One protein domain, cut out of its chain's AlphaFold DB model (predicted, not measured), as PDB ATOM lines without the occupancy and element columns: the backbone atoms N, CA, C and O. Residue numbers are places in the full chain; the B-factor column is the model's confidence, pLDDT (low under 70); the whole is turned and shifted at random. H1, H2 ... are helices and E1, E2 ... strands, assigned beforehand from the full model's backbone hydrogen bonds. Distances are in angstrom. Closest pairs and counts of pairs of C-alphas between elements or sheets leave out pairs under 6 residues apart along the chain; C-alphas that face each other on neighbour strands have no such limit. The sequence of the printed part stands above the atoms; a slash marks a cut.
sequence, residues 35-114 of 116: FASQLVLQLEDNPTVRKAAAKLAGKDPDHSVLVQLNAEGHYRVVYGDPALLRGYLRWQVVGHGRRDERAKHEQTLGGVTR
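What this domain is: This is residues 35 to 114 of the 116 residues of the protein "Peptidase C80 family protein" of Candidatus Regiella insecticola 5.15 (UniProt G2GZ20). A strongly twisted four-stranded sheet, E3 E2 E1 E4, has helix H1 packed along one face, and a looping tail, residues 95 to 114, extends beyond E4. The 80 printed residues, under half in named elements, follow E1, H1, E2, E3, E4; the sheet is mixed, as is the class, helices and strands. It is only just compact, close to loose: radius of gyration of the C-alphas 13.5 A, spans 43 by 22 by 21 A.

Where its parts are: E1, residues 37 to 42, begins at C-alpha 37 (41.661, 60.105, 95.248) and measures 16.7 A. E2, 64 to 69, measures 16.0 A; E3, 75 to 79, 12.4 A; H1, 47 to 57, 15.4 A. E4, 89 to 94, measures 16.3 A, ending at C-alpha 94 (26.949, 52.724, 91.949).

How they stand to each other: E1 is parallel to E2, with N 40 and O 65 2.8 A apart, and to E4, with N 92 and O 39 2.8 A apart. E2 and E3 form an antiparallel hairpin, with N 66 and O 79 2.9 A apart. H1 is on the sheet at a height of 8.3 A, two layers, helix over sheet, running along the strands, 3 degrees from E1 on the local plane; the closest C-alphas of H1 and E1 are those of Ala 53 and Gln 42, 6.3 A. E1, H1, E2 form a strand-helix-strand unit, parallel neighbour strands joined through a helix, with a right-handed crossover. In H1 every O i to N i+4 pair is within hydrogen-bond range.

The domain as a whole: The farthest C-alphas, of Ala 83 and Arg 102, are 43.6 A apart. The printed part has no cut, and no link between named elements is long. Residues 100 to 105 have pLDDT under 70.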
ATOM      1  N   PHE A  35      42.911  62.011  89.002       92.81
ATOM      2  CA  PHE A  35      42.341  62.201  90.329       92.81
ATOM      3  C   PHE A  35      43.334  61.707  91.371       92.81
ATOM      4  O   PHE A  35      43.843  60.598  91.235       92.81
ATOM      5  N   ALA A  36      43.551  62.518  92.402       93.94
ATOM      6  CA  ALA A  36      44.405  62.185  93.535       93.94
ATOM      7  C   ALA A  36      43.757  61.152  94.469       93.94
ATOM      8  O   ALA A  36      44.455  60.445  95.184       93.94
ATOM      9  N   SER A  37      42.424  61.084  94.477       95.44
ATOM     10  CA  SER A  37      41.661  60.105  95.248       95.44
ATOM     11  C   SER A  37      40.275  59.872  94.650       95.44
ATOM     12  O   SER A  37      39.773  60.659  93.835       95.44
ATOM     13  N   GLN A  38      39.636  58.772  95.042       96.12
ATOM     14  CA  GLN A  38      38.263  58.481  94.658       96.12
ATOM     15  C   GLN A  38      37.415  57.926  95.799       96.12
ATOM     16  O   GLN A  38      37.834  57.062  96.566       96.12
ATOM     17  N   LEU A  39      36.165  58.380  95.827       98.31
ATOM     18  CA  LEU A  39      35.098  57.799  96.620       98.31
ATOM     19  C   LEU A  39      34.192  56.971  95.704       98.31
ATOM     20  O   LEU A  39      33.650  57.476  94.717       98.31
ATOM     21  N   VAL A  40      34.007  55.700  96.040       98.38
ATOM     22  CA  VAL A  40      33.021  54.812  95.424       98.38
ATOM     23  C   VAL A  40      31.850  54.671  96.393       98.38
ATOM     24  O   VAL A  40      32.045  54.318  97.552       98.38
ATOM     25  N   LEU A  41      30.634  54.956  95.932       98.25
ATOM     26  CA  LEU A  41      29.429  54.974  96.760       98.25
ATOM     27  C   LEU A  41      28.432  53.919  96.269       98.25
ATOM     28  O   LEU A  41      27.866  54.062  95.188       98.25
ATOM     29  N   GLN A  42      28.215  52.863  97.051       98.38
ATOM     30  CA  GLN A  42      27.225  51.814  96.792       98.38
ATOM     31  C   GLN A  42      25.872  52.199  97.415       98.38
ATOM     32  O   GLN A  42      25.789  52.385  98.628       98.38
ATOM     33  N   LEU A  43      24.815  52.261  96.598       97.19
ATOM     34  CA  LEU A  43      23.485  52.748  97.010       97.19
ATOM     35  C   LEU A  43      22.441  51.667  97.330       97.19
ATOM     36  O   LEU A  43      21.337  51.999  97.768       97.19
ATOM     37  N   GLU A  44      22.748  50.394  97.086       96.00
ATOM     38  CA  GLU A  44      21.836  49.274  97.354       96.00
ATOM     39  C   GLU A  44      22.592  47.977  97.675       96.00
ATOM     40  O   GLU A  44      23.722  47.768  97.212       96.00
ATOM     41  N   ASP A  45      21.964  47.077  98.433       96.50
ATOM     42  CA  ASP A  45      22.489  45.738  98.712       96.50
ATOM     43  C   ASP A  45      22.122  44.754  97.602       96.50
ATOM     44  O   ASP A  45      21.277  43.871  97.738       96.50
ATOM     45  N   ASN A  46      22.784  44.915  96.463       96.31
ATOM     46  CA  ASN A  46      22.626  44.035  95.318       96.31
ATOM     47  C   ASN A  46      23.985  43.424  94.937       96.31
ATOM     48  O   ASN A  46      24.978  44.152  94.873       96.31
ATOM     49  N   PRO A  47      24.079  42.110  94.646       96.38
ATOM     50  CA  PRO A  47      25.355  41.462  94.331       96.38
ATOM     51  C   PRO A  47      26.063  42.062  93.111       96.38
ATOM     52  O   PRO A  47      27.287  42.186  93.123       96.38
ATOM     53  N   THR A  48      25.319  42.483  92.085       96.31
ATOM     54  CA  THR A  48      25.889  43.118  90.889       96.31
ATOM     55  C   THR A  48      26.457  44.495  91.218       96.31
ATOM     56  O   THR A  48      27.594  44.789  90.849       96.31
ATOM     57  N   VAL A  49      25.708  45.307  91.969       97.44
ATOM     58  CA  VAL A  49      26.143  46.642  92.413       97.44
ATOM     59  C   VAL A  49      27.374  46.527  93.304       97.44
ATOM     60  O   VAL A  49      28.380  47.189  93.064       97.44
ATOM     61  N   ARG A  50      27.336  45.621  94.279       97.56
ATOM     62  CA  ARG A  50      28.434  45.374  95.210       97.56
ATOM     63  C   ARG A  50      29.708  44.909  94.492       97.56
ATOM     64  O   ARG A  50      30.787  45.439  94.746       97.56
ATOM     65  N   LYS A  51      29.593  43.983  93.530       97.75
ATOM     66  CA  LYS A  51      30.719  43.538  92.688       97.75
ATOM     67  C   LYS A  51      31.277  44.669  91.824       97.75
ATOM     68  O   LYS A  51      32.491  44.766  91.661       97.75
ATOM     69  N   ALA A  52      30.415  45.511  91.257       97.50
ATOM     70  CA  ALA A  52      30.840  46.660  90.465       97.50
ATOM     71  C   ALA A  52      31.584  47.693  91.325       97.50
ATOM     72  O   ALA A  52      32.664  48.137  90.940       97.50
ATOM     73  N   ALA A  53      31.057  48.011  92.508       98.25
ATOM     74  CA  ALA A  53      31.671  48.948  93.438       98.25
ATOM     75  C   ALA A  53      33.054  48.465  93.909       98.25
ATOM     76  O   ALA A  53      34.031  49.210  93.818       98.25
ATOM     77  N   ALA A  54      33.177  47.187  94.286       98.00
ATOM     78  CA  ALA A  54      34.460  46.594  94.659       98.00
ATOM     79  C   ALA A  54      35.481  46.622  93.508       98.00
ATOM     80  O   ALA A  54      36.641  46.977  93.709       98.00
ATOM     81  N   LYS A  55      35.052  46.329  92.272       96.62
ATOM     82  CA  LYS A  55      35.920  46.435  91.086       96.62
ATOM     83  C   LYS A  55      36.389  47.865  90.820       96.62
ATOM     84  O   LYS A  55      37.509  48.047  90.356       96.62
ATOM     85  N   LEU A  56      35.548  48.874  91.058       95.81
ATOM     86  CA  LEU A  56      35.932  50.278  90.876       95.81
ATOM     87  C   LEU A  56      36.983  50.718  91.897       95.81
ATOM     88  O   LEU A  56      37.938  51.387  91.504       95.81
ATOM     89  N   ALA A  57      36.835  50.306  93.158       96.38
ATOM     90  CA  ALA A  57      37.840  50.547  94.192       96.38
ATOM     91  C   ALA A  57      39.158  49.820  93.867       96.38
ATOM     92  O   ALA A  57      40.227  50.420  93.892       96.38
ATOM     93  N   GLY A  58      39.082  48.561  93.427       95.25
ATOM     94  CA  GLY A  58      40.256  47.751  93.088       95.25
ATOM     95  C   GLY A  58      41.064  48.241  91.880       95.25
ATOM     96  O   GLY A  58      42.159  47.736  91.639       95.25
ATOM     97  N   LYS A  59      40.567  49.210  91.100       93.44
ATOM     98  CA  LYS A  59      41.339  49.829  90.007       93.44
ATOM     99  C   LYS A  59      42.437  50.773  90.495       93.44
ATOM    100  O   LYS A  59      43.399  50.965  89.760       93.44
ATOM    101  N   ASP A  60      42.273  51.366  91.673       92.31
ATOM    102  CA  ASP A  60      43.235  52.294  92.283       92.31
ATOM    103  C   ASP A  60      43.200  52.118  93.814       92.31
ATOM    104  O   ASP A  60      42.697  52.988  94.529       92.31
ATOM    105  N   PRO A  61      43.599  50.934  94.315       93.19
ATOM    106  CA  PRO A  61      43.339  50.503  95.690       93.19
ATOM    107  C   PRO A  61      43.898  51.469  96.745       93.19
ATOM    108  O   PRO A  61      43.229  51.725  97.742       93.19
ATOM    109  N   ASP A  62      45.061  52.069  96.484       92.94
ATOM    110  CA  ASP A  62      45.768  52.940  97.433       92.94
ATOM    111  C   ASP A  62      45.150  54.342  97.560       92.94
ATOM    112  O   ASP A  62      45.447  55.073  98.502       92.94
ATOM    113  N   HIS A  63      44.261  54.720  96.635       94.69
ATOM    114  CA  HIS A  63      43.613  56.037  96.609       94.69
ATOM    115  C   HIS A  63      42.081  55.940  96.594       94.69
ATOM    116  O   HIS A  63      41.391  56.909  96.260       94.69
ATOM    117  N   SER A  64      41.532  54.771  96.931       96.00
ATOM    118  CA  SER A  64      40.095  54.502  96.880       96.00
ATOM    119  C   SER A  64      39.489  54.281  98.251       96.00
ATOM    120  O   SER A  64      39.980  53.482  99.039       96.00
ATOM    121  N   VAL A  65      38.326  54.890  98.470       98.38
ATOM    122  CA  VAL A  65      37.445  54.576  99.599       98.38
ATOM    123  C   VAL A  65      36.116  54.071  99.054       98.38
ATOM    124  O   VAL A  65      35.539  54.689  98.159       98.38
ATOM    125  N   LEU A  66      35.624  52.945  99.574       98.56
ATOM    126  CA  LEU A  66      34.301  52.406  99.249       98.56
ATOM    127  C   LEU A  66      33.373  52.563 100.448       98.56
ATOM    128  O   LEU A  66      33.641  52.054 101.539       98.56
ATOM    129  N   VAL A  67      32.247  53.223 100.208       98.56
ATOM    130  CA  VAL A  67      31.196  53.466 101.193       98.56
ATOM    131  C   VAL A  67      29.899  52.816 100.731       98.56
ATOM    132  O   VAL A  67      29.534  52.891  99.558       98.56
ATOM    133  N   GLN A  68      29.190  52.194 101.667       98.56
ATOM    134  CA  GLN A  68      27.798  51.782 101.495       98.56
ATOM    135  C   GLN A  68      26.892  52.803 102.177       98.56
ATOM    136  O   GLN A  68      27.199  53.215 103.295       98.56
ATOM    137  N   LEU A  69      25.810  53.204 101.513       97.81
ATOM    138  CA  LEU A  69      24.878  54.238 101.970       97.81
ATOM    139  C   LEU A  69      23.432  53.763 101.774       97.81
ATOM    140  O   LEU A  69      23.026  53.491 100.642       97.81
ATOM    141  N   ASN A  70      22.665  53.684 102.863       96.00
ATOM    142  CA  ASN A  70      21.249  53.302 102.825       96.00
ATOM    143  C   ASN A  70      20.327  54.476 102.443       96.00
ATOM    144  O   ASN A  70      20.781  55.584 102.148       96.00
ATOM    145  N   ALA A  71      19.017  54.221 102.404       93.56
ATOM    146  CA  ALA A  71      18.022  55.245 102.093       93.56
ATOM    147  C   ALA A  71      17.879  56.318 103.193       93.56
ATOM    148  O   ALA A  71      17.596  57.469 102.868       93.56
ATOM    149  N   GLU A  72      18.169  55.977 104.451       93.88
ATOM    150  CA  GLU A  72      18.068  56.874 105.616       93.88
ATOM    151  C   GLU A  72      19.289  57.796 105.780       93.88
ATOM    152  O   GLU A  72      19.308  58.656 106.657       93.88
ATOM    153  N   GLY A  73      20.333  57.620 104.965       94.56
ATOM    154  CA  GLY A  73      21.576  58.389 105.064       94.56
ATOM    155  C   GLY A  73      22.624  57.803 106.020       94.56
ATOM    156  O   GLY A  73      23.719  58.352 106.140       94.56
ATOM    157  N   HIS A  74      22.340  56.673 106.671       97.69
ATOM    158  CA  HIS A  74      23.345  55.902 107.398       97.69
ATOM    159  C   HIS A  74      24.333  55.259 106.424       97.69
ATOM    160  O   HIS A  74      23.964  54.671 105.401       97.69
ATOM    161  N   TYR A  75      25.610  55.316 106.781       97.69
ATOM    162  CA  TYR A  75      26.672  54.783 105.948       97.69
ATOM    163  C   TYR A  75      27.674  53.974 106.757       97.69
ATOM    164  O   TYR A  75      27.772  54.094 107.978       97.69
ATOM    165  N   ARG A  76      28.464  53.173 106.043       98.06
ATOM    166  CA  ARG A  76      29.681  52.567 106.581       98.06
ATOM    167  C   ARG A  76      30.776  52.521 105.528       98.06
ATOM    168  O   ARG A  76      30.507  52.308 104.343       98.06
ATOM    169  N   VAL A  77      32.011  52.705 105.976       98.25
ATOM    170  CA  VAL A  77      33.207  52.493 105.157       98.25
ATOM    171  C   VAL A  77      33.494  50.998 105.144       98.25
ATOM    172  O   VAL A  77      33.565  50.380 106.203       98.25
ATOM    173  N   VAL A  78      33.615  50.408 103.957       98.06
ATOM    174  CA  VAL A  78      33.859  48.961 103.802       98.06
ATOM    175  C   VAL A  78      35.191  48.646 103.124       98.06
ATOM    176  O   VAL A  78      35.580  47.484 103.064       98.06
ATOM    177  N   TYR A  79      35.891  49.663 102.616       98.19
ATOM    178  CA  TYR A  79      37.253  49.553 102.097       98.19
ATOM    179  C   TYR A  79      37.939  50.925 102.083       98.19
ATOM    180  O   TYR A  79      37.291  51.926 101.763       98.19
ATOM    181  N   GLY A  80      39.248  50.935 102.345       97.12
ATOM    182  CA  GLY A  80      40.092  52.130 102.331       97.12
ATOM    183  C   GLY A  80      39.959  52.995 103.586       97.12
ATOM    184  O   GLY A  80      39.076  52.790 104.420       97.12
ATOM    185  N   ASP A  81      40.853  53.975 103.708       97.31
ATOM    186  CA  ASP A  81      40.858  54.961 104.790       97.31
ATOM    187  C   ASP A  81      40.283  56.300 104.283       97.31
ATOM    188  O   ASP A  81      40.831  56.881 103.341       97.31
ATOM    189  N   PRO A  82      39.204  56.838 104.887       96.94
ATOM    190  CA  PRO A  82      38.673  58.163 104.563       96.94
ATOM    191  C   PRO A  82      39.707  59.292 104.604       96.94
ATOM    192  O   PRO A  82      39.551  60.277 103.882       96.94
ATOM    193  N   ALA A  83      40.779  59.162 105.391       96.56
ATOM    194  CA  ALA A  83      41.856  60.144 105.439       96.56
ATOM    195  C   ALA A  83      42.602  60.301 104.098       96.56
ATOM    196  O   ALA A  83      43.251  61.332 103.899       96.56
ATOM    197  N   LEU A  84      42.483  59.331 103.179       92.12
ATOM    198  CA  LEU A  84      43.043  59.365 101.821       92.12
ATOM    199  C   LEU A  84      42.259  60.276 100.862       92.12
ATOM    200  O   LEU A  84      42.784  60.660  99.818       92.12
ATOM    201  N   LEU A  85      41.015  60.648 101.193       95.25
ATOM    202  CA  LEU A  85      40.153  61.480 100.345       95.25
ATOM    203  C   LEU A  85      40.597  62.947 100.363       95.25
ATOM    204  O   LEU A  85      40.030  63.794 101.052       95.25
ATOM    205  N   ARG A  86      41.647  63.247  99.599       93.81
ATOM    206  CA  ARG A  86      42.268  64.572  99.504       93.81
ATOM    207  C   ARG A  86      42.552  64.955  98.054       93.81
ATOM    208  O   ARG A  86      42.579  64.110  97.156       93.81
ATOM    209  N   GLY A  87      42.798  66.246  97.839       95.06
ATOM    210  CA  GLY A  87      43.151  66.795  96.531       95.06
ATOM    211  C   GLY A  87      41.998  66.740  95.528       95.06
ATOM    212  O   GLY A  87      40.832  66.908  95.888       95.06
ATOM    213  N   TYR A  88      42.327  66.532  94.252       95.56
ATOM    214  CA  TYR A  88      41.323  66.467  93.195       95.56
ATOM    215  C   TYR A  88      40.631  65.100  93.175       95.56
ATOM    216  O   TYR A  88      41.224  64.098  92.773       95.56
ATOM    217  N   LEU A  89      39.374  65.072  93.618       95.44
ATOM    218  CA  LEU A  89      38.656  63.851  93.978       95.44
ATOM    219  C   LEU A  89      37.555  63.496  92.964       95.44
ATOM    220  O   LEU A  89      36.850  64.372  92.457       95.44
ATOM    221  N   ARG A  90      37.368  62.196  92.698       96.00
ATOM    222  CA  ARG A  90      36.237  61.658  91.914       96.00
ATOM    223  C   ARG A  90      35.225  60.936  92.799       96.00
ATOM    224  O   ARG A  90      35.605  60.074  93.582       96.00
ATOM    225  N   TRP A  91      33.938  61.194  92.574       97.25
ATOM    226  CA  TRP A  91      32.848  60.365  93.095       97.25
ATOM    227  C   TRP A  91      32.364  59.413  92.004       97.25
ATOM    228  O   TRP A  91      32.098  59.837  90.880       97.25
ATOM    229  N   GLN A  92      32.245  58.127  92.327       97.12
ATOM    230  CA  GLN A  92      31.597  57.133  91.477       97.12
ATOM    231  C   GLN A  92      30.434  56.516  92.242       97.12
ATOM    232  O   GLN A  92      30.632  55.766  93.194       97.12
ATOM    233  N   VAL A  93      29.218  56.848  91.822       97.12
ATOM    234  CA  VAL A  93      27.986  56.380  92.458       97.12
ATOM    235  C   VAL A  93      27.493  55.132  91.732       97.12
ATOM    236  O   VAL A  93      27.374  55.132  90.508       97.12
ATOM    237  N   VAL A  94      27.236  54.059  92.478       97.44
ATOM    238  CA  VAL A  94      26.949  52.724  91.949       97.44
ATOM    239  C   VAL A  94      25.599  52.243  92.472       97.44
ATOM    240  O   VAL A  94      25.384  52.101  93.676       97.44
ATOM    241  N   GLY A  95      24.700  51.953  91.541       95.25
ATOM    242  CA  GLY A  95      23.361  51.428  91.781       95.25
ATOM    243  C   GLY A  95      22.724  51.030  90.455       95.25
ATOM    244  O   GLY A  95      23.243  51.363  89.389       95.25
ATOM    245  N   HIS A  96      21.603  50.321  90.507       92.31
ATOM    246  CA  HIS A  96      20.806  50.042  89.319       92.31
ATOM    247  C   HIS A  96      19.982  51.264  88.941       92.31
ATOM    248  O   HIS A  96      19.322  51.877  89.791       92.31
ATOM    249  N   GLY A  97      20.007  51.587  87.651       88.62
ATOM    250  CA  GLY A  97      19.038  52.486  87.052       88.62
ATOM    251  C   GLY A  97      17.660  51.828  87.041       88.62
ATOM    252  O   GLY A  97      17.552  50.641  86.732       88.62
ATOM    253  N   ARG A  98      16.605  52.561  87.403       86.00
ATOM    254  CA  ARG A  98      15.220  52.067  87.296       86.00
ATOM    255  C   ARG A  98      14.351  53.069  86.560       86.00
ATOM    256  O   ARG A  98      14.566  54.278  86.656       86.00
ATOM    257  N   ARG A  99      13.379  52.551  85.818       80.56
ATOM    258  CA  ARG A  99      12.498  53.302  84.926       80.56
ATOM    259  C   ARG A  99      11.044  52.954  85.240       80.56
ATOM    260  O   ARG A  99      10.718  51.777  85.352       80.56
ATOM    261  N   ASP A 100      10.183  53.966  85.229       67.56
ATOM    262  CA  ASP A 100       8.741  53.772  85.091       67.56
ATOM    263  C   ASP A 100       8.386  53.497  83.625       67.56
ATOM    264  O   ASP A 100       8.984  54.066  82.706       67.56
ATOM    265  N   GLU A 101       7.375  52.666  83.374       62.38
ATOM    266  CA  GLU A 101       7.013  52.170  82.035       62.38
ATOM    267  C   GLU A 101       6.906  53.273  80.960       62.38
ATOM    268  O   GLU A 101       7.204  53.048  79.786       62.38
ATOM    269  N   ARG A 102       6.575  54.507  81.358       63.56
ATOM    270  CA  ARG A 102       6.370  55.664  80.473       63.56
ATOM    271  C   ARG A 102       7.618  56.523  80.200       63.56
ATOM    272  O   ARG A 102       7.559  57.384  79.324       63.56
ATOM    273  N   ALA A 103       8.735  56.333  80.903       62.34
ATOM    274  CA  ALA A 103       9.897  57.231  80.817       62.34
ATOM    275  C   ALA A 103      10.940  56.788  79.774       62.34
ATOM    276  O   ALA A 103      11.291  55.630  79.715       62.34
ATOM    277  N   LYS A 104      11.523  57.683  78.967       63.69
ATOM    278  CA  LYS A 104      12.518  57.273  77.943       63.69
ATOM    279  C   LYS A 104      13.884  56.827  78.506       63.69
ATOM    280  O   LYS A 104      14.613  56.144  77.796       63.69
ATOM    281  N   HIS A 105      14.202  57.179  79.754       69.38
ATOM    282  CA  HIS A 105      15.468  56.884  80.442       69.38
ATOM    283  C   HIS A 105      15.213  56.455  81.893       69.38
ATOM    284  O   HIS A 105      14.124  56.690  82.424       69.38
ATOM    285  N   GLU A 106      16.216  55.854  82.534       73.31
ATOM    286  CA  GLU A 106      16.197  55.530  83.959       73.31
ATOM    287  C   GLU A 106      16.044  56.809  84.790       73.31
ATOM    288  O   GLU A 106      16.792  57.775  84.636       73.31
ATOM    289  N   GLN A 107      15.039  56.829  85.662       79.19
ATOM    290  CA  GLN A 107      14.672  57.997  86.465       79.19
ATOM    291  C   GLN A 107      15.278  57.971  87.868       79.19
ATOM    292  O   GLN A 107      15.361  59.013  88.520       79.19
ATOM    293  N   THR A 108      15.710  56.795  88.330       79.00
ATOM    294  CA  THR A 108      16.362  56.640  89.634       79.00
ATOM    295  C   THR A 108      17.671  55.880  89.518       79.00
ATOM    296  O   THR A 108      17.816  55.033  88.639       79.00
ATOM    297  N   LEU A 109      18.600  56.154  90.433       84.62
ATOM    298  CA  LEU A 109      19.837  55.397  90.621       84.62
ATOM    299  C   LEU A 109      19.841  54.820  92.033       84.62
ATOM    300  O   LEU A 109      19.801  55.572  93.004       84.62
ATOM    301  N   GLY A 110      19.836  53.492  92.160       81.56
ATOM    302  CA  GLY A 110      19.667  52.856  93.469       81.56
ATOM    303  C   GLY A 110      18.385  53.314  94.164       81.56
ATOM    304  O   GLY A 110      18.399  53.554  95.359       81.56
ATOM    305  N   GLY A 111      17.304  53.552  93.414       81.44
ATOM    306  CA  GLY A 111      16.041  54.063  93.958       81.44
ATOM    307  C   GLY A 111      16.055  55.537  94.391       81.44
ATOM    308  O   GLY A 111      15.050  56.010  94.909       81.44
ATOM    309  N   VAL A 112      17.149  56.280  94.183       81.88
ATOM    310  CA  VAL A 112      17.224  57.727  94.457       81.88
ATOM    311  C   VAL A 112      16.818  58.522  93.217       81.88
ATOM    312  O   VAL A 112      17.376  58.313  92.140       81.88
ATOM    313  N   THR A 113      15.875  59.455  93.364       82.81
ATOM    314  CA  THR A 113      15.486  60.420  92.321       82.81
ATOM    315  C   THR A 113      16.393  61.648  92.330       82.81
ATOM    316  O   THR A 113      16.863  62.076  93.384       82.81
ATOM    317  N   ARG A 114      16.577  62.288  91.172       75.88
ATOM    318  CA  ARG A 114      17.221  63.607  91.106       75.88
ATOM    319  C   ARG A 114      16.368  64.629  91.873       75.88
ATOM    320  O   ARG A 114      15.175  64.746  91.603       75.88
TER     321      ARG A 114